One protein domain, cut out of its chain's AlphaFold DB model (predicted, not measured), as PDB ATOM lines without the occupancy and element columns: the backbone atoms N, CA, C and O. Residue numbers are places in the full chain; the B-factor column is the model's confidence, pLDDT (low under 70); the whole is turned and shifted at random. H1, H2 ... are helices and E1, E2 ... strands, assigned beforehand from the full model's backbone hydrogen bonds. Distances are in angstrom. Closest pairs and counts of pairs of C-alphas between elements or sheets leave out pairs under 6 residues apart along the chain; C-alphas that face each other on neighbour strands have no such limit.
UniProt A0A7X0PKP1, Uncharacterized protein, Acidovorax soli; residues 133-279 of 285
ATOM      1  N   PRO A 133     182.350 256.787 175.827       80.62
ATOM      2  CA  PRO A 133     183.062 255.709 175.136       80.62
ATOM      3  C   PRO A 133     182.425 254.318 175.305       80.62
ATOM      4  O   PRO A 133     182.521 253.468 174.419       80.62
ATOM      5  N   SER A 134     181.727 254.087 176.421       79.38
ATOM      6  CA  SER A 134     180.989 252.851 176.696       79.38
ATOM      7  C   SER A 134     179.861 252.583 175.703       79.38
ATOM      8  O   SER A 134     179.666 251.425 175.337       79.38
ATOM      9  N   GLN A 135     179.156 253.620 175.253       78.88
ATOM     10  CA  GLN A 135     178.077 253.503 174.279       78.88
ATOM     11  C   GLN A 135     178.618 253.305 172.865       78.88
ATOM     12  O   GLN A 135     178.096 252.474 172.127       78.88
ATOM     13  N   VAL A 136     179.713 253.988 172.514       85.25
ATOM     14  CA  VAL A 136     180.409 253.778 171.233       85.25
ATOM     15  C   VAL A 136     180.897 252.333 171.111       85.25
ATOM     16  O   VAL A 136     180.688 251.691 170.084       85.25
ATOM     17  N   SER A 137     181.498 251.786 172.172       87.50
ATOM     18  CA  SER A 137     181.929 250.383 172.210       87.50
ATOM     19  C   SER A 137     180.763 249.408 172.001       87.50
ATOM     20  O   SER A 137     180.897 248.455 171.232       87.50
ATOM     21  N   LEU A 138     179.614 249.663 172.640       84.62
ATOM     22  CA  LEU A 138     178.403 248.859 172.461       84.62
ATOM     23  C   LEU A 138     177.871 248.953 171.027       84.62
ATOM     24  O   LEU A 138     177.632 247.917 170.415       84.62
ATOM     25  N   TYR A 139     177.766 250.162 170.465       86.81
ATOM     26  CA  TYR A 139     177.341 250.372 169.079       86.81
ATOM     27  C   TYR A 139     178.182 249.572 168.087       86.81
ATOM     28  O   TYR A 139     177.632 248.873 167.247       86.81
ATOM     29  N   LEU A 140     179.513 249.654 168.186       89.81
ATOM     30  CA  LEU A 140     180.405 248.938 167.271       89.81
ATOM     31  C   LEU A 140     180.172 247.421 167.332       89.81
ATOM     32  O   LEU A 140     180.197 246.758 166.298       89.81
ATOM     33  N   GLY A 141     179.926 246.880 168.530       89.81
ATOM     34  CA  GLY A 141     179.590 245.471 168.723       89.81
ATOM     35  C   GLY A 141     178.256 245.084 168.080       89.81
ATOM     36  O   GLY A 141     178.218 244.131 167.302       89.81
ATOM     37  N   GLU A 142     177.194 245.839 168.367       86.12
ATOM     38  CA  GLU A 142     175.849 245.594 167.826       86.12
ATOM     39  C   GLU A 142     175.805 245.770 166.304       86.12
ATOM     40  O   GLU A 142     175.268 244.922 165.601       86.12
ATOM     41  N   TRP A 143     176.462 246.799 165.762       90.00
ATOM     42  CA  TRP A 143     176.542 247.031 164.317       90.00
ATOM     43  C   TRP A 143     177.164 245.840 163.579       90.00
ATOM     44  O   TRP A 143     176.663 245.420 162.530       90.00
ATOM     45  N   ILE A 144     178.246 245.266 164.125       92.00
ATOM     46  CA  ILE A 144     178.887 244.074 163.552       92.00
ATOM     47  C   ILE A 144     177.936 242.885 163.628       92.00
ATOM     48  O   ILE A 144     177.728 242.207 162.623       92.00
ATOM     49  N   HIS A 145     177.355 242.654 164.803       87.06
ATOM     50  CA  HIS A 145     176.444 241.545 165.058       87.06
ATOM     51  C   HIS A 145     175.236 241.576 164.112       87.06
ATOM     52  O   HIS A 145     175.002 240.612 163.386       87.06
ATOM     53  N   GLU A 146     174.533 242.701 164.026       84.50
ATOM     54  CA  GLU A 146     173.378 242.882 163.142       84.50
ATOM     55  C   GLU A 146     173.748 242.686 161.666       84.50
ATOM     56  O   GLU A 146     173.046 241.988 160.927       84.50
ATOM     57  N   SER A 147     174.908 243.198 161.242       89.44
ATOM     58  CA  SER A 147     175.431 242.970 159.889       89.44
ATOM     59  C   SER A 147     175.691 241.483 159.616       89.44
ATOM     60  O   SER A 147     175.340 240.968 158.552       89.44
ATOM     61  N   GLU A 148     176.273 240.754 160.572       89.06
ATOM     62  CA  GLU A 148     176.490 239.312 160.447       89.06
ATOM     63  C   GLU A 148     175.181 238.523 160.344       89.06
ATOM     64  O   GLU A 148     175.123 237.551 159.576       89.06
ATOM     65  N   PHE A 149     174.162 238.911 161.115       83.69
ATOM     66  CA  PHE A 149     172.837 238.287 161.119       83.69
ATOM     67  C   PHE A 149     172.105 238.516 159.797       83.69
ATOM     68  O   PHE A 149     171.659 237.555 159.160       83.69
ATOM     69  N   TRP A 150     172.054 239.763 159.330       86.31
ATOM     70  CA  TRP A 150     171.412 240.115 158.064       86.31
ATOM     71  C   TRP A 150     172.060 239.434 156.860       86.31
ATOM     72  O   TRP A 150     171.357 238.901 155.993       86.31
ATOM     73  N   LEU A 151     173.397 239.383 156.829       89.25
ATOM     74  CA  LEU A 151     174.135 238.673 155.788       89.25
ATOM     75  C   LEU A 151     173.852 237.164 155.816       89.25
ATOM     76  O   LEU A 151     173.804 236.544 154.754       89.25
ATOM     77  N   ALA A 152     173.640 236.567 156.994       86.62
ATOM     78  CA  ALA A 152     173.326 235.142 157.123       86.62
ATOM     79  C   ALA A 152     171.924 234.769 156.617       86.62
ATOM     80  O   ALA A 152     171.692 233.608 156.280       86.62
ATOM     81  N   GLY A 153     170.992 235.727 156.582       78.88
ATOM     82  CA  GLY A 153     169.573 235.435 156.367       78.88
ATOM     83  C   GLY A 153     168.954 234.637 157.525       78.88
ATOM     84  O   GLY A 153     167.981 233.916 157.320       78.88
ATOM     85  N   GLU A 154     169.525 234.731 158.731       67.62
ATOM     86  CA  GLU A 154     169.026 234.063 159.939       67.62
ATOM     87  C   GLU A 154     168.016 234.964 160.668       67.62
ATOM     88  O   GLU A 154     168.354 236.063 161.107       67.62
ATOM     89  N   ALA A 155     166.762 234.519 160.801       59.53
ATOM     90  CA  ALA A 155     165.736 235.266 161.527       59.53
ATOM     91  C   ALA A 155     165.864 235.049 163.046       59.53
ATOM     92  O   ALA A 155     165.814 233.914 163.522       59.53
ATOM     93  N   ARG A 156     165.970 236.136 163.821       52.78
ATOM     94  CA  ARG A 156     165.803 236.121 165.283       52.78
ATOM     95  C   ARG A 156     164.371 236.520 165.643       52.78
ATOM     96  O   ARG A 156     164.085 237.687 165.880       52.78
ATOM     97  N   GLY A 157     163.475 235.537 165.673       51.00
ATOM     98  CA  GLY A 157     162.085 235.737 166.090       51.00
ATOM     99  C   GLY A 157     161.248 236.568 165.111       51.00
ATOM    100  O   GLY A 157     161.594 236.733 163.942       51.00
ATOM    101  N   GLU A 158     160.115 237.074 165.591       46.38
ATOM    102  CA  GLU A 158     159.081 237.722 164.766       46.38
ATOM    103  C   GLU A 158     159.512 239.046 164.136       46.38
ATOM    104  O   GLU A 158     158.961 239.447 163.111       46.38
ATOM    105  N   TYR A 159     160.546 239.674 164.693       50.31
ATOM    106  CA  TYR A 159     161.159 240.913 164.214       50.31
ATOM    107  C   TYR A 159     162.300 240.678 163.207       50.31
ATOM    108  O   TYR A 159     163.087 241.583 162.947       50.31
ATOM    109  N   GLY A 160     162.455 239.447 162.705       56.12
ATOM    110  CA  GLY A 160     163.664 238.973 162.034       56.12
ATOM    111  C   GLY A 160     164.169 239.854 160.885       56.12
ATOM    112  O   GLY A 160     163.656 239.787 159.769       56.12
ATOM    113  N   ILE A 161     165.279 240.554 161.148       58.91
ATOM    114  CA  ILE A 161     166.108 241.346 160.216       58.91
ATOM    115  C   ILE A 161     166.413 240.612 158.892       58.91
ATOM    116  O   ILE A 161     166.595 241.233 157.847       58.91
ATOM    117  N   ALA A 162     166.422 239.275 158.896       60.34
ATOM    118  CA  ALA A 162     166.653 238.441 157.717       60.34
ATOM    119  C   ALA A 162     165.660 238.651 156.561       60.34
ATOM    120  O   ALA A 162     166.025 238.382 155.418       60.34
ATOM    121  N   GLY A 163     164.438 239.124 156.835       61.19
ATOM    122  CA  GLY A 163     163.436 239.400 155.802       61.19
ATOM    123  C   GLY A 163     163.637 240.729 155.071       61.19
ATOM    124  O   GLY A 163     163.092 240.903 153.989       61.19
ATOM    125  N   LEU A 164     164.437 241.648 155.619       71.50
ATOM    126  CA  LEU A 164     164.505 243.025 155.129       71.50
ATOM    127  C   LEU A 164     165.417 243.143 153.908       71.50
ATOM    128  O   LEU A 164     166.529 242.603 153.898       71.50
ATOM    129  N   THR A 165     164.957 243.850 152.877       74.06
ATOM    130  CA  THR A 165     165.756 244.145 151.675       74.06
ATOM    131  C   THR A 165     166.951 245.041 152.010       74.06
ATOM    132  O   THR A 165     168.074 244.730 151.619       74.06
ATOM    133  N   ASP A 166     166.726 246.108 152.774       75.50
ATOM    134  CA  ASP A 166     167.720 247.113 153.171       75.50
ATOM    135  C   ASP A 166     167.770 247.228 154.699       75.50
ATOM    136  O   ASP A 166     166.781 246.906 155.357       75.50
ATOM    137  N   MET A 167     168.892 247.678 155.262       79.62
ATOM    138  CA  MET A 167     169.058 247.743 156.717       79.62
ATOM    139  C   MET A 167     169.830 248.966 157.205       79.62
ATOM    140  O   MET A 167     170.706 249.488 156.506       79.62
ATOM    141  N   PHE A 168     169.576 249.352 158.456       80.69
ATOM    142  CA  PHE A 168     170.264 250.458 159.126       80.69
ATOM    143  C   PHE A 168     171.793 250.375 159.044       80.69
ATOM    144  O   PHE A 168     172.432 251.355 158.656       80.69
ATOM    145  N   THR A 169     172.395 249.219 159.342       83.00
ATOM    146  CA  THR A 169     173.864 249.100 159.375       83.00
ATOM    147  C   THR A 169     174.503 249.351 158.008       83.00
ATOM    148  O   THR A 169     175.593 249.920 157.926       83.00
ATOM    149  N   SER A 170     173.799 249.025 156.918       83.94
ATOM    150  CA  SER A 170     174.274 249.273 155.556       83.94
ATOM    151  C   SER A 170     174.301 250.758 155.182       83.94
ATOM    152  O   SER A 170     175.124 251.168 154.364       83.94
ATOM    153  N   ARG A 171     173.462 251.582 155.825       84.44
ATOM    154  CA  ARG A 171     173.416 253.043 155.649       84.44
ATOM    155  C   ARG A 171     174.351 253.797 156.595       84.44
ATOM    156  O   ARG A 171     174.574 254.990 156.407       84.44
ATOM    157  N   THR A 172     174.919 253.120 157.592       84.50
ATOM    158  CA  THR A 172     175.780 253.725 158.623       84.50
ATOM    159  C   THR A 172     177.207 253.195 158.634       84.50
ATOM    160  O   THR A 172     177.931 253.386 159.611       84.50
ATOM    161  N   ILE A 173     177.649 252.577 157.537       88.00
ATOM    162  CA  ILE A 173     179.018 252.073 157.387       88.00
ATOM    163  C   ILE A 173     180.080 253.166 157.594       88.00
ATOM    164  O   ILE A 173     181.063 252.939 158.296       88.00
ATOM    165  N   ASP A 174     179.845 254.378 157.083       85.62
ATOM    166  CA  ASP A 174     180.780 255.500 157.244       85.62
ATOM    167  C   ASP A 174     180.872 255.954 158.705       85.62
ATOM    168  O   ASP A 174     181.965 256.192 159.220       85.62
ATOM    169  N   LEU A 175     179.732 255.999 159.406       84.69
ATOM    170  CA  LEU A 175     179.689 256.286 160.840       84.69
ATOM    171  C   LEU A 175     180.435 255.197 161.626       84.69
ATOM    172  O   LEU A 175     181.233 255.508 162.506       84.69
ATOM    173  N   PHE A 176     180.242 253.922 161.279       89.19
ATOM    174  CA  PHE A 176     180.993 252.815 161.873       89.19
ATOM    175  C   PHE A 176     182.510 252.991 161.689       89.19
ATOM    176  O   PHE A 176     183.264 252.873 162.659       89.19
ATOM    177  N   TYR A 177     182.972 253.342 160.484       89.00
ATOM    178  CA  TYR A 177     184.390 253.610 160.228       89.00
ATOM    179  C   TYR A 177     184.925 254.797 161.025       89.00
ATOM    180  O   TYR A 177     186.010 254.695 161.602       89.00
ATOM    181  N   GLN A 178     184.170 255.893 161.086       86.94
ATOM    182  CA  GLN A 178     184.536 257.088 161.838       86.94
ATOM    183  C   GLN A 178     184.719 256.780 163.328       86.94
ATOM    184  O   GLN A 178     185.750 257.123 163.903       86.94
ATOM    185  N   LEU A 179     183.761 256.091 163.949       88.81
ATOM    186  CA  LEU A 179     183.833 255.738 165.371       88.81
ATOM    187  C   LEU A 179     184.979 254.776 165.659       88.81
ATOM    188  O   LEU A 179     185.683 254.932 166.653       88.81
ATOM    189  N   LEU A 180     185.191 253.788 164.786       90.12
ATOM    190  CA  LEU A 180     186.281 252.835 164.948       90.12
ATOM    191  C   LEU A 180     187.652 253.506 164.783       90.12
ATOM    192  O   LEU A 180     188.605 253.090 165.434       90.12
ATOM    193  N   ALA A 181     187.764 254.540 163.942       88.50
ATOM    194  CA  ALA A 181     188.981 255.342 163.808       88.50
ATOM    195  C   ALA A 181     189.279 256.197 165.050       88.50
ATOM    196  O   ALA A 181     190.438 256.500 165.310       88.50
ATOM    197  N   GLN A 182     188.245 256.581 165.802       87.44
ATOM    198  CA  GLN A 182     188.365 257.361 167.036       87.44
ATOM    199  C   GLN A 182     188.482 256.484 168.292       87.44
ATOM    200  O   GLN A 182     188.790 256.989 169.370       87.44
ATOM    201  N   ALA A 183     188.225 255.179 168.178       89.81
ATOM    202  CA  ALA A 183     188.321 254.261 169.302       89.81
ATOM    203  C   ALA A 183     189.782 254.147 169.785       89.81
ATOM    204  O   ALA A 183     190.687 254.034 168.954       89.81
ATOM    205  N   PRO A 184     190.035 254.117 171.109       91.25
ATOM    206  CA  PRO A 184     191.379 254.043 171.685       91.25
ATOM    207  C   PRO A 184     191.927 252.612 171.593       91.25
ATOM    208  O   PRO A 184     192.130 251.934 172.602       91.25
ATOM    209  N   LEU A 185     192.091 252.109 170.371       93.12
ATOM    210  CA  LEU A 185     192.422 250.725 170.065       93.12
ATOM    211  C   LEU A 185     193.655 250.651 169.169       93.12
ATOM    212  O   LEU A 185     193.809 251.427 168.230       93.12
ATOM    213  N   ALA A 186     194.502 249.659 169.421       93.50
ATOM    214  CA  ALA A 186     195.627 249.335 168.551       93.50
ATOM    215  C   ALA A 186     195.857 247.828 168.502       93.50
ATOM    216  O   ALA A 186     195.646 247.120 169.495       93.50
ATOM    217  N   LEU A 187     196.329 247.320 167.363       93.81
ATOM    218  CA  LEU A 187     196.764 245.936 167.269       93.81
ATOM    219  C   LEU A 187     198.192 245.794 167.826       93.81
ATOM    220  O   LEU A 187     199.155 246.312 167.265       93.81
ATOM    221  N   LYS A 188     198.356 245.049 168.925       92.31
ATOM    222  CA  LYS A 188     199.668 244.656 169.466       92.31
ATOM    223  C   LYS A 188     199.895 243.164 169.240       92.31
ATOM    224  O   LYS A 188     199.289 242.299 169.878       92.31
ATOM    225  N   GLY A 189     200.789 242.841 168.308       90.88
ATOM    226  CA  GLY A 189     201.016 241.461 167.884       90.88
ATOM    227  C   GLY A 189     199.768 240.878 167.218       90.88
ATOM    228  O   GLY A 189     199.373 241.326 166.150       90.88
ATOM    229  N   LYS A 190     199.142 239.871 167.843       92.62
ATOM    230  CA  LYS A 190     197.905 239.232 167.340       92.62
ATOM    231  C   LYS A 190     196.639 239.661 168.105       92.62
ATOM    232  O   LYS A 190     195.596 239.025 167.943       92.62
ATOM    233  N   ARG A 191     196.729 240.668 168.980       94.25
ATOM    234  CA  ARG A 191     195.636 241.079 169.875       94.25
ATOM    235  C   ARG A 191     195.325 242.559 169.727       94.25
ATOM    236  O   ARG A 191     196.237 243.382 169.738       94.25
ATOM    237  N   LEU A 192     194.044 242.873 169.623       94.50
ATOM    238  CA  LEU A 192     193.537 244.226 169.761       94.50
ATOM    239  C   LEU A 192     193.532 244.579 171.248       94.50
ATOM    240  O   LEU A 192     193.016 243.813 172.060       94.50
ATOM    241  N   VAL A 193     194.140 245.705 171.595       93.94
ATOM    242  CA  VAL A 193     194.254 246.184 172.978       93.94
ATOM    243  C   VAL A 193     193.812 247.632 173.062       93.94
ATOM    244  O   VAL A 193     193.832 248.348 172.055       93.94
ATOM    245  N   THR A 194     193.468 248.081 174.264       93.00
ATOM    246  CA  THR A 194     193.203 249.502 174.498       93.00
ATOM    247  C   THR A 194     194.511 250.288 174.608       93.00
ATOM    248  O   THR A 194     195.449 249.853 175.279       93.00
ATOM    249  N   THR A 195     194.606 251.436 173.937       89.69
ATOM    250  CA  THR A 195     195.762 252.348 174.043       89.69
ATOM    251  C   THR A 195     195.663 253.271 175.248       89.69
ATOM    252  O   THR A 195     196.688 253.710 175.762       89.69
ATOM    253  N   GLU A 196     194.440 253.528 175.705       85.00
ATOM    254  CA  GLU A 196     194.111 254.351 176.862       85.00
ATOM    255  C   GLU A 196     192.963 253.682 177.623       85.00
ATOM    256  O   GLU A 196     192.029 253.156 177.009       85.00
ATOM    257  N   GLU A 197     193.027 253.692 178.953       70.62
ATOM    258  CA  GLU A 197     191.945 253.174 179.783       70.62
ATOM    259  C   GLU A 197     190.864 254.252 179.924       70.62
ATOM    260  O   GLU A 197     191.056 255.274 180.581       70.62
ATOM    261  N   HIS A 198     189.722 254.028 179.271       71.88
ATOM    262  CA  HIS A 198     188.547 254.900 179.324       71.88
ATOM    263  C   HIS A 198     187.373 254.143 179.932       71.88
ATOM    264  O   HIS A 198     187.208 252.949 179.684       71.88
ATOM    265  N   VAL A 199     186.486 254.836 180.657       71.50
ATOM    266  CA  VAL A 199     185.223 254.247 181.132       71.50
ATOM    267  C   VAL A 199     184.396 253.806 179.918       71.50
ATOM    268  O   VAL A 199     183.739 254.611 179.262       71.50
ATOM    269  N   GLY A 200     184.462 252.513 179.591       77.31
ATOM    270  CA  GLY A 200     183.801 251.938 178.420       77.31
ATOM    271  C   GLY A 200     184.688 251.162 177.450       77.31
ATOM    272  O   GLY A 200     184.145 250.386 176.664       77.31
ATOM    273  N   TRP A 201     186.010 251.294 177.540       87.44
ATOM    274  CA  TRP A 201     186.971 250.477 176.801       87.44
ATOM    275  C   TRP A 201     187.893 249.758 177.777       87.44
ATOM    276  O   TRP A 201     188.431 250.354 178.699       87.44
ATOM    277  N   ASN A 202     188.058 248.456 177.572       89.69
ATOM    278  CA  ASN A 202     189.056 247.642 178.252       89.69
ATOM    279  C   ASN A 202     189.494 246.510 177.316       89.69
ATOM    280  O   ASN A 202     188.870 246.283 176.270       89.69
ATOM    281  N   ASP A 203     190.550 245.793 177.690       90.00
ATOM    282  CA  ASP A 203     191.102 244.721 176.859       90.00
ATOM    283  C   ASP A 203     190.089 243.595 176.584       90.00
ATOM    284  O   ASP A 203     190.084 243.031 175.491       90.00
ATOM    285  N   ASP A 204     189.164 243.316 177.509       91.12
ATOM    286  CA  ASP A 204     188.092 242.336 177.289       91.12
ATOM    287  C   ASP A 204     187.129 242.777 176.175       91.12
ATOM    288  O   ASP A 204     186.755 241.981 175.308       91.12
ATOM    289  N   ARG A 205     186.721 244.051 176.170       90.38
ATOM    290  CA  ARG A 205     185.871 244.632 175.120       90.38
ATOM    291  C   ARG A 205     186.613 244.703 173.789       90.38
ATOM    292  O   ARG A 205     186.023 244.364 172.765       90.38
ATOM    293  N   ALA A 206     187.896 245.067 173.799       93.06
ATOM    294  CA  ALA A 206     188.740 245.057 172.604       93.06
ATOM    295  C   ALA A 206     188.854 243.640 172.008       93.06
ATOM    296  O   ALA A 206     188.666 243.453 170.804       93.06
ATOM    297  N   ALA A 207     189.062 242.623 172.847       93.25
ATOM    298  CA  ALA A 207     189.125 241.229 172.418       93.25
ATOM    299  C   ALA A 207     187.788 240.727 171.844       93.25
ATOM    300  O   ALA A 207     187.778 240.043 170.815       93.25
ATOM    301  N   ARG A 208     186.653 241.086 172.463       93.56
ATOM    302  CA  ARG A 208     185.314 240.770 171.929       93.56
ATOM    303  C   ARG A 208     185.089 241.421 170.571       93.56
ATOM    304  O   ARG A 208     184.699 240.724 169.640       93.56
ATOM    305  N   LEU A 209     185.410 242.709 170.438       94.44
ATOM    306  CA  LEU A 209     185.301 243.426 169.169       94.44
ATOM    307  C   LEU A 209     186.152 242.764 168.077       94.44
ATOM    308  O   LEU A 209     185.653 242.522 166.982       94.44
ATOM    309  N   GLN A 210     187.406 242.410 168.378       95.62
ATOM    310  CA  GLN A 210     188.275 241.692 167.440       95.62
ATOM    311  C   GLN A 210     187.654 240.358 166.996       95.62
ATOM    312  O   GLN A 210     187.681 240.030 165.809       95.62
ATOM    313  N   SER A 211     187.084 239.589 167.928       94.75
ATOM    314  CA  SER A 211     186.410 238.328 167.607       94.75
ATOM    315  C   SER A 211     185.204 238.538 166.689       94.75
ATOM    316  O   SER A 211     185.055 237.799 165.715       94.75
ATOM    317  N   SER A 212     184.369 239.542 166.965       94.75
ATOM    318  CA  SER A 212     183.216 239.876 166.124       94.75
ATOM    319  C   SER A 212     183.652 240.338 164.731       94.75
ATOM    320  O   SER A 212     183.121 239.865 163.729       94.75
ATOM    321  N   LEU A 213     184.693 241.177 164.641       95.50
ATOM    322  CA  LEU A 213     185.288 241.583 163.364       95.50
ATOM    323  C   LEU A 213     185.784 240.379 162.557       95.50
ATOM    324  O   LEU A 213     185.506 240.289 161.366       95.50
ATOM    325  N   HIS A 214     186.466 239.416 163.185       94.88
ATOM    326  CA  HIS A 214     186.880 238.186 162.503       94.88
ATOM    327  C   HIS A 214     185.689 237.380 161.958       94.88
ATOM    328  O   HIS A 214     185.803 236.789 160.880       94.88
ATOM    329  N   GLY A 215     184.575 237.331 162.694       93.25
ATOM    330  CA  GLY A 215     183.328 236.715 162.236       93.25
ATOM    331  C   GLY A 215     182.812 237.388 160.966       93.25
ATOM    332  O   GLY A 215     182.657 236.731 159.926       93.25
ATOM    333  N   LEU A 216     182.676 238.715 161.017       94.19
ATOM    334  CA  LEU A 216     182.198 239.515 159.897       94.19
ATOM    335  C   LEU A 216     183.110 239.367 158.680       94.19
ATOM    336  O   LEU A 216     182.636 239.075 157.585       94.19
ATOM    337  N   PHE A 217     184.425 239.460 158.877       94.62
ATOM    338  CA  PHE A 217     185.443 239.281 157.840       94.62
ATOM    339  C   PHE A 217     185.369 237.919 157.163       94.62
ATOM    340  O   PHE A 217     185.413 237.826 155.935       94.62
ATOM    341  N   LYS A 218     185.158 236.859 157.948       92.81
ATOM    342  CA  LYS A 218     184.929 235.519 157.408       92.81
ATOM    343  C   LYS A 218     183.696 235.466 156.506       92.81
ATOM    344  O   LYS A 218     183.743 234.769 155.492       92.81
ATOM    345  N   LYS A 219     182.615 236.170 156.860       91.44
ATOM    346  CA  LYS A 219     181.392 236.234 156.046       91.44
ATOM    347  C   LYS A 219     181.600 237.034 154.763       91.44
ATOM    348  O   LYS A 219     181.211 236.547 153.705       91.44
ATOM    349  N   ILE A 220     182.223 238.211 154.832       93.62
ATOM    350  CA  ILE A 220     182.345 239.104 153.668       93.62
ATOM    351  C   ILE A 220     183.409 238.671 152.650       93.62
ATOM    352  O   ILE A 220     183.223 238.911 151.460       93.62
ATOM    353  N   ASP A 221     184.488 237.994 153.067       91.69
ATOM    354  CA  ASP A 221     185.586 237.600 152.161       91.69
ATOM    355  C   ASP A 221     185.125 236.656 151.046       91.69
ATOM    356  O   ASP A 221     185.670 236.685 149.950       91.69
ATOM    357  N   ASN A 222     184.121 235.817 151.314       87.00
ATOM    358  CA  ASN A 222     183.514 234.937 150.312       87.00
ATOM    359  C   ASN A 222     181.992 234.934 150.454       87.00
ATOM    360  O   ASN A 222     181.379 233.864 150.506       87.00
ATOM    361  N   TYR A 223     181.399 236.123 150.580       93.19
ATOM    362  CA  TYR A 223     179.965 236.232 150.798       93.19
ATOM    363  C   TYR A 223     179.177 235.538 149.683       93.19
ATOM    364  O   TYR A 223     179.466 235.691 148.495       93.19
ATOM    365  N   ARG A 224     178.172 234.760 150.084       90.25
ATOM    366  CA  ARG A 224     177.212 234.114 149.191       90.25
ATOM    367  C   ARG A 224     175.818 234.405 149.708       90.25
ATOM    368  O   ARG A 224     175.570 234.272 150.905       90.25
ATOM    369  N   VAL A 225     174.925 234.758 148.792       89.19
ATOM    370  CA  VAL A 225     173.521 235.013 149.114       89.19
ATOM    371  C   VAL A 225     172.908 233.752 149.738       89.19
ATOM    372  O   VAL A 225     173.033 232.667 149.157       89.19
ATOM    373  N   PRO A 226     172.251 233.858 150.906       86.44
ATOM    374  CA  PRO A 226     171.551 232.737 151.516       86.44
ATOM    375  C   PRO A 226     170.470 232.174 150.586       86.44
ATOM    376  O   PRO A 226     169.619 232.906 150.092       86.44
ATOM    377  N   HIS A 227     170.448 230.851 150.399       82.56
ATOM    378  CA  HIS A 227     169.484 230.187 149.508       82.56
ATOM    379  C   HIS A 227     168.010 230.379 149.902       82.56
ATOM    380  O   HIS A 227     167.132 230.204 149.066       82.56
ATOM    381  N   LYS A 228     167.737 230.687 151.174       77.44
ATOM    382  CA  LYS A 228     166.382 230.844 151.723       77.44
ATOM    383  C   LYS A 228     165.879 232.292 151.701       77.44
ATOM    384  O   LYS A 228     164.825 232.560 152.266       77.44
ATOM    385  N   LEU A 229     166.640 233.223 151.124       79.50
ATOM    386  CA  LEU A 229     166.276 234.634 151.130       79.50
ATOM    387  C   LEU A 229     165.058 234.880 150.228       79.50
ATOM    388  O   LEU A 229     165.064 234.493 149.062       79.50
ATOM    389  N   SER A 230     164.022 235.514 150.777       74.19
ATOM    390  CA  SER A 230     162.769 235.821 150.074       74.19
ATOM    391  C   SER A 230     162.698 237.245 149.510       74.19
ATOM    392  O   SER A 230     161.743 237.560 148.809       74.19
ATOM    393  N   CYS A 231     163.676 238.099 149.821       77.62
ATOM    394  CA  CYS A 231     163.742 239.505 149.413       77.62
ATOM    395  C   CYS A 231     164.901 239.777 148.436       77.62
ATOM    396  O   CYS A 231     165.705 238.883 148.155       77.62
ATOM    397  N   ASP A 232     164.984 241.002 147.899       82.25
ATOM    398  CA  ASP A 232     166.043 241.388 146.957       82.25
ATOM    399  C   ASP A 232     167.435 241.278 147.622       82.25
ATOM    400  O   ASP A 232     167.706 241.945 148.628       82.25
ATOM    401  N   PRO A 233     168.351 240.448 147.085       87.56
ATOM    402  CA  PRO A 233     169.692 240.304 147.639       87.56
ATOM    403  C   PRO A 233     170.639 241.460 147.284       87.56
ATOM    404  O   PRO A 233     171.740 241.522 147.841       87.56
ATOM    405  N   ALA A 234     170.281 242.355 146.356       89.38
ATOM    406  CA  ALA A 234     171.202 243.359 145.828       89.38
ATOM    407  C   ALA A 234     171.803 244.295 146.899       89.38
ATOM    408  O   ALA A 234     173.011 244.546 146.829       89.38
ATOM    409  N   PRO A 235     171.062 244.781 147.917       87.69
ATOM    410  CA  PRO A 235     171.657 245.585 148.988       87.69
ATOM    411  C   PRO A 235     172.697 244.821 149.819       87.69
ATOM    412  O   PRO A 235     173.740 245.385 150.145       87.69
ATOM    413  N   ARG A 236     172.477 243.525 150.091       89.75
ATOM    414  CA  ARG A 236     173.436 242.665 150.816       89.75
ATOM    415  C   ARG A 236     174.736 242.495 150.051       89.75
ATOM    416  O   ARG A 236     175.815 242.611 150.628       89.75
ATOM    417  N   LEU A 237     174.622 242.230 148.750       91.69
ATOM    418  CA  LEU A 237     175.771 242.096 147.860       91.69
ATOM    419  C   LEU A 237     176.592 243.386 147.837       91.69
ATOM    420  O   LEU A 237     177.789 243.336 148.115       91.69
ATOM    421  N   ARG A 238     175.935 244.534 147.614       91.75
ATOM    422  CA  ARG A 238     176.596 245.846 147.630       91.75
ATOM    423  C   ARG A 238     177.277 246.121 148.964       91.75
ATOM    424  O   ARG A 238     178.433 246.511 148.969       91.75
ATOM    425  N   PHE A 239     176.605 245.872 150.085       92.31
ATOM    426  CA  PHE A 239     177.190 246.070 151.409       92.31
ATOM    427  C   PHE A 239     178.439 245.204 151.634       92.31
ATOM    428  O   PHE A 239     179.481 245.720 152.040       92.31
ATOM    429  N   ALA A 240     178.366 243.902 151.336       94.31
ATOM    430  CA  ALA A 240     179.498 242.989 151.500       94.31
ATOM    431  C   ALA A 240     180.678 243.350 150.577       94.31
ATOM    432  O   ALA A 240     181.838 243.230 150.977       94.31
ATOM    433  N   GLU A 241     180.399 243.796 149.351       91.81
ATOM    434  CA  GLU A 241     181.397 244.314 148.410       91.81
ATOM    435  C   GLU A 241     182.021 245.622 148.893       91.81
ATOM    436  O   GLU A 241     183.245 245.709 148.954       91.81
ATOM    437  N   SER A 242     181.214 246.602 149.303       90.12
ATOM    438  CA  SER A 242     181.686 247.886 149.825       90.12
ATOM    439  C   SER A 242     182.554 247.713 151.067       90.12
ATOM    440  O   SER A 242     183.633 248.294 151.129       90.12
ATOM    441  N   LEU A 243     182.139 246.880 152.026       91.50
ATOM    442  CA  LEU A 243     182.911 246.642 153.246       91.50
ATOM    443  C   LEU A 243     184.248 245.951 152.938       91.50
ATOM    444  O   LEU A 243     185.274 246.341 153.494       91.50
ATOM    445  N   ARG A 244     184.256 244.970 152.026       92.06
ATOM    446  CA  ARG A 244     185.476 244.282 151.572       92.06
ATOM    447  C   ARG A 244     186.418 245.221 150.818       92.06
ATOM    448  O   ARG A 244     187.594 245.291 151.154       92.06
ATOM    449  N   HIS A 245     185.910 245.973 149.844       89.00
ATOM    450  CA  HIS A 245     186.714 246.959 149.125       89.00
ATOM    451  C   HIS A 245     187.240 248.046 150.060       89.00
ATOM    452  O   HIS A 245     188.392 248.437 149.921       89.00
ATOM    453  N   GLY A 246     186.451 248.494 151.040       86.88
ATOM    454  CA  GLY A 246     186.892 249.468 152.036       86.88
ATOM    455  C   GLY A 246     188.132 248.991 152.795       86.88
ATOM    456  O   GLY A 246     189.140 249.698 152.833       86.88
ATOM    457  N   VAL A 247     188.089 247.771 153.344       88.62
ATOM    458  CA  VAL A 247     189.221 247.222 154.111       88.62
ATOM    459  C   VAL A 247     190.439 246.888 153.245       88.62
ATOM    460  O   VAL A 247     191.559 246.915 153.752       88.62
ATOM    461  N   GLU A 248     190.249 246.595 151.955       87.38
ATOM    462  CA  GLU A 248     191.332 246.281 151.010       87.38
ATOM    463  C   GLU A 248     191.971 247.528 150.377       87.38
ATOM    464  O   GLU A 248     193.184 247.558 150.192       87.38
ATOM    465  N   ALA A 249     191.188 248.563 150.066       78.25
ATOM    466  CA  ALA A 249     191.633 249.769 149.357       78.25
ATOM    467  C   ALA A 249     192.183 250.869 150.281       78.25
ATOM    468  O   ALA A 249     192.346 252.011 149.862       78.25
ATOM    469  N   GLU A 250     192.436 250.542 151.547       70.62
ATOM    470  CA  GLU A 250     192.921 251.472 152.566       70.62
ATOM    471  C   GLU A 250     192.004 252.675 152.876       70.62
ATOM    472  O   GLU A 250     192.418 253.618 153.547       70.62
ATOM    473  N   ALA A 251     190.736 252.625 152.464       72.56
ATOM    474  CA  ALA A 251     189.766 253.708 152.641       72.56
ATOM    475  C   ALA A 251     189.094 253.728 154.034       72.56
ATOM    476  O   ALA A 251     188.142 254.474 154.253       72.56
ATOM    477  N   THR A 252     189.560 252.900 154.975       81.69
ATOM    478  CA  THR A 252     188.941 252.686 156.297       81.69
ATOM    479  C   THR A 252     189.909 252.938 157.452       81.69
ATOM    480  O   THR A 252     191.111 253.135 157.256       81.69
ATOM    481  N   SER A 253     189.405 252.865 158.691       84.94
ATOM    482  CA  SER A 253     190.225 253.018 159.899       84.94
ATOM    483  C   SER A 253     191.419 252.050 159.927       84.94
ATOM    484  O   SER A 253     191.331 250.908 159.468       84.94
ATOM    485  N   GLN A 254     192.550 252.504 160.480       88.25
ATOM    486  CA  GLN A 254     193.768 251.692 160.608       88.25
ATOM    487  C   GLN A 254     193.504 250.389 161.374       88.25
ATOM    488  O   GLN A 254     193.895 249.325 160.905       88.25
ATOM    489  N   VAL A 255     192.759 250.463 162.481       89.62
ATOM    490  CA  VAL A 255     192.360 249.297 163.281       89.62
ATOM    491  C   VAL A 255     191.674 248.236 162.419       89.62
ATOM    492  O   VAL A 255     192.025 247.060 162.489       89.62
ATOM    493  N   LEU A 256     190.724 248.633 161.567       91.19
ATOM    494  CA  LEU A 256     189.989 247.690 160.728       91.19
ATOM    495  C   LEU A 256     190.909 246.994 159.715       91.19
ATOM    496  O   LEU A 256     190.805 245.782 159.522       91.19
ATOM    497  N   ARG A 257     191.848 247.743 159.123       90.75
ATOM    498  CA  ARG A 257     192.841 247.226 158.163       90.75
ATOM    499  C   ARG A 257     193.817 246.256 158.815       90.75
ATOM    500  O   ARG A 257     194.090 245.189 158.269       90.75
ATOM    501  N   GLU A 258     194.308 246.590 160.003       92.31
ATOM    502  CA  GLU A 258     195.221 245.740 160.771       92.31
ATOM    503  C   GLU A 258     194.551 244.423 161.182       92.31
ATOM    504  O   GLU A 258     195.128 243.346 161.000       92.31
ATOM    505  N   VAL A 259     193.309 244.480 161.676       93.56
ATOM    506  CA  VAL A 259     192.545 243.276 162.041       93.56
ATOM    507  C   VAL A 259     192.211 242.442 160.796       93.56
ATOM    508  O   VAL A 259     192.279 241.213 160.855       93.56
ATOM    509  N   TRP A 260     191.920 243.070 159.651       93.88
ATOM    510  CA  TRP A 260     191.709 242.368 158.377       93.88
ATOM    511  C   TRP A 260     192.975 241.640 157.910       93.88
ATOM    512  O   TRP A 260     192.930 240.447 157.589       93.88
ATOM    513  N   GLY A 261     194.127 242.316 157.940       92.75
ATOM    514  CA  GLY A 261     195.423 241.723 157.607       92.75
ATOM    515  C   GLY A 261     195.772 240.540 158.512       92.75
ATOM    516  O   GLY A 261     196.161 239.470 158.028       92.75
ATOM    517  N   LEU A 262     195.546 240.683 159.823       94.12
ATOM    518  CA  LEU A 262     195.701 239.591 160.784       94.12
ATOM    519  C   LEU A 262     194.794 238.403 160.435       94.12
ATOM    520  O   LEU A 262     195.255 237.259 160.418       94.12
ATOM    521  N   TRP A 263     193.526 238.659 160.122       93.56
ATOM    522  CA  TRP A 263     192.569 237.625 159.743       93.56
ATOM    523  C   TRP A 263     193.008 236.852 158.483       93.56
ATOM    524  O   TRP A 263     193.025 235.614 158.498       93.56
ATOM    525  N   LYS A 264     193.459 237.546 157.426       93.00
ATOM    526  CA  LYS A 264     194.003 236.917 156.201       93.00
ATOM    527  C   LYS A 264     195.235 236.058 156.501       93.00
ATOM    528  O   LYS A 264     195.342 234.937 155.989       93.00
ATOM    529  N   SER A 265     196.137 236.540 157.359       91.44
ATOM    530  CA  SER A 265     197.327 235.788 157.783       91.44
ATOM    531  C   SER A 265     196.939 234.496 158.504       91.44
ATOM    532  O   SER A 265     197.415 233.417 158.150       91.44
ATOM    533  N   LEU A 266     196.018 234.572 159.469       89.12
ATOM    534  CA  LEU A 266     195.540 233.407 160.219       89.12
ATOM    535  C   LEU A 266     194.832 232.383 159.322       89.12
ATOM    536  O   LEU A 266     195.037 231.178 159.484       89.12
ATOM    537  N   LYS A 267     194.038 232.844 158.347       88.38
ATOM    538  CA  LYS A 267     193.399 231.979 157.343       88.38
ATOM    539  C   LYS A 267     194.444 231.206 156.532       88.38
ATOM    540  O   LYS A 267     194.311 229.994 156.366       88.38
ATOM    541  N   THR A 268     195.493 231.890 156.085       88.94
ATOM    542  CA  THR A 268     196.589 231.295 155.303       88.94
ATOM    543  C   THR A 268     197.375 230.274 156.130       88.94
ATOM    544  O   THR A 268     197.589 229.146 155.682       88.94
ATOM    545  N   GLU A 269     197.735 230.616 157.373       88.38
ATOM    546  CA  GLU A 269     198.396 229.696 158.312       88.38
ATOM    547  C   GLU A 269     197.556 228.423 158.546       88.38
ATOM    548  O   GLU A 269     198.089 227.309 158.560       88.38
ATOM    549  N   ALA A 270     196.237 228.566 158.711       84.00
ATOM    550  CA  ALA A 270     195.328 227.439 158.916       84.00
ATOM    551  C   ALA A 270     195.231 226.532 157.678       84.00
ATOM    552  O   ALA A 270     195.262 225.307 157.818       84.00
ATOM    553  N   GLN A 271     195.164 227.113 156.477       83.00
ATOM    554  CA  GLN A 271     195.152 226.364 155.217       83.00
ATOM    555  C   GLN A 271     196.453 225.573 155.018       83.00
ATOM    556  O   GLN A 271     196.395 224.377 154.727       83.00
ATOM    557  N   ALA A 272     197.611 226.192 155.269       79.56
ATOM    558  CA  ALA A 272     198.912 225.529 155.180       79.56
ATOM    559  C   ALA A 272     199.035 224.353 156.168       79.56
ATOM    560  O   ALA A 272     199.483 223.264 155.805       79.56
ATOM    561  N   ARG A 273     198.568 224.525 157.415       77.50
ATOM    562  CA  ARG A 273     198.538 223.443 158.419       77.50
ATOM    563  C   ARG A 273     197.577 222.314 158.044       77.50
ATOM    564  O   ARG A 273     197.877 221.153 158.317       77.50
ATOM    565  N   GLY A 274     196.433 222.635 157.439       73.44
ATOM    566  CA  GLY A 274     195.471 221.643 156.951       73.44
ATOM    567  C   GLY A 274     196.047 220.779 155.827       73.44
ATOM    568  O   GLY A 274     195.932 219.556 155.874       73.44
ATOM    569  N   GLN A 275     196.745 221.399 154.873       69.31
ATOM    570  CA  GLN A 275     197.424 220.695 153.780       69.31
ATOM    571  C   GLN A 275     198.582 219.821 154.284       69.31
ATOM    572  O   GLN A 275     198.712 218.677 153.855       69.31
ATOM    573  N   ALA A 276     199.360 220.299 155.260       67.25
ATOM    574  CA  ALA A 276     200.420 219.508 155.889       67.25
ATOM    575  C   ALA A 276     199.885 218.266 156.632       67.25
ATOM    576  O   ALA A 276     200.535 217.223 156.634       67.25
ATOM    577  N   LYS A 277     198.688 218.347 157.235       63.41
ATOM    578  CA  LYS A 277     198.026 217.191 157.867       63.41
ATOM    579  C   LYS A 277     197.442 216.203 156.852       63.41
ATOM    580  O   LYS A 277     197.480 215.008 157.112       63.41
ATOM    581  N   ALA A 278     196.925 216.678 155.717       60.78
ATOM    582  CA  ALA A 278     196.379 215.824 154.657       60.78
ATOM    583  C   ALA A 278     197.467 215.101 153.836       60.78
ATOM    584  O   ALA A 278     197.211 214.033 153.290       60.78
ATOM    585  N   GLY A 279     198.677 215.666 153.764       55.06
ATOM    586  CA  GLY A 279     199.842 215.059 153.110       55.06
ATOM    587  C   GLY A 279     200.677 214.128 153.999       55.06
ATOM    588  O   GLY A 279     201.662 213.568 153.521       55.06
TER     589      GLY A 279
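Overview. This is residues 133 to 279 of the 285 residues of an uncharacterized protein of Acidovorax soli (UniProt A0A7X0PKP1). A helical body is built round H4, which runs side by side with H1; H3 packs on H1, H5 crosses the last residues of H4, and the small strand hairpin E1 and E2 sits by the first residues of H4. The long helix H6 begins by this hairpin and crosses H4, and residues 268 to 279, of which 268 to 278 belong to H6, stick out as an arm. The printed part has 147 residues, with six named helices and two named strands in the order H1 H2 H3 E1 E2 H4 H5 H6; the sheet E1 - E2 is antiparallel and the class is mostly helix. The whole is compact, with a radius of gyration of the C-alphas of 16.2 A and spans of 49 by 44 by 30 A.

Arrangement. Start at the hairpin of E1, residues 185 to 188, and E2, residues 191 to 194, where N 186 and O 193 are 3.0 A apart and N 188 and O 191 2.8 A, within hydrogen-bond range. From E2 look to H4, residues 203 to 221: the closest C-alphas, Val 193 and Asp 203, are 5.2 A apart. H4 touches H1, residues 133 to 152, at a shallow tilt of 26 degrees, the same way, closest at C-alphas 148 and 216, 5.7 A. H1, with residues 136 to 143 alone, touches H3, residues 173 to 182, opposite ways at a tilt of 36 degrees, only just steep, closest at C-alphas 140 and 176, 6.7 A. H1 also touches H2, residues 168 to 171, closest at C-alphas 143 and 169, 6.0 A. With residues 220 to 221 alone, H4 touches H5, residues 234 to 248, at a steep tilt of 61 degrees, closest at C-alphas 220 and 240, 5.3 A. With residues 210 to 217 alone, H4 touches H6, residues 254 to 278, at a steep tilt of 67 degrees, closest at C-alphas 214 and 263, 6.3 A. Helix packing is mostly crossed; H1 and H6 are apart. In H1, H3, H4, H5 and H6 every O i to N i+4 pair is within hydrogen-bond range; H2 is too short for one.

Along the chain. Find C-alpha 133 at (183.062, 255.709, 175.136); from there H1 runs 29.0 A. H2 spans 5.4 A, H3 14.4 A, E1 9.5 A, E2 9.9 A, H4 26.3 A and H5 21.0 A. H6 runs 36.5 A to C-alpha 278 at (196.379, 215.824, 154.657).

Size, cuts and confidence. The C-alphas farthest apart, Val 199 and Gly 279, are 50.3 A apart. The printed part has no cut; the links H1 to H2 and H4 to H5 are long. Look for pLDDT under 70 at residues 154 to 163 and 275 to 279.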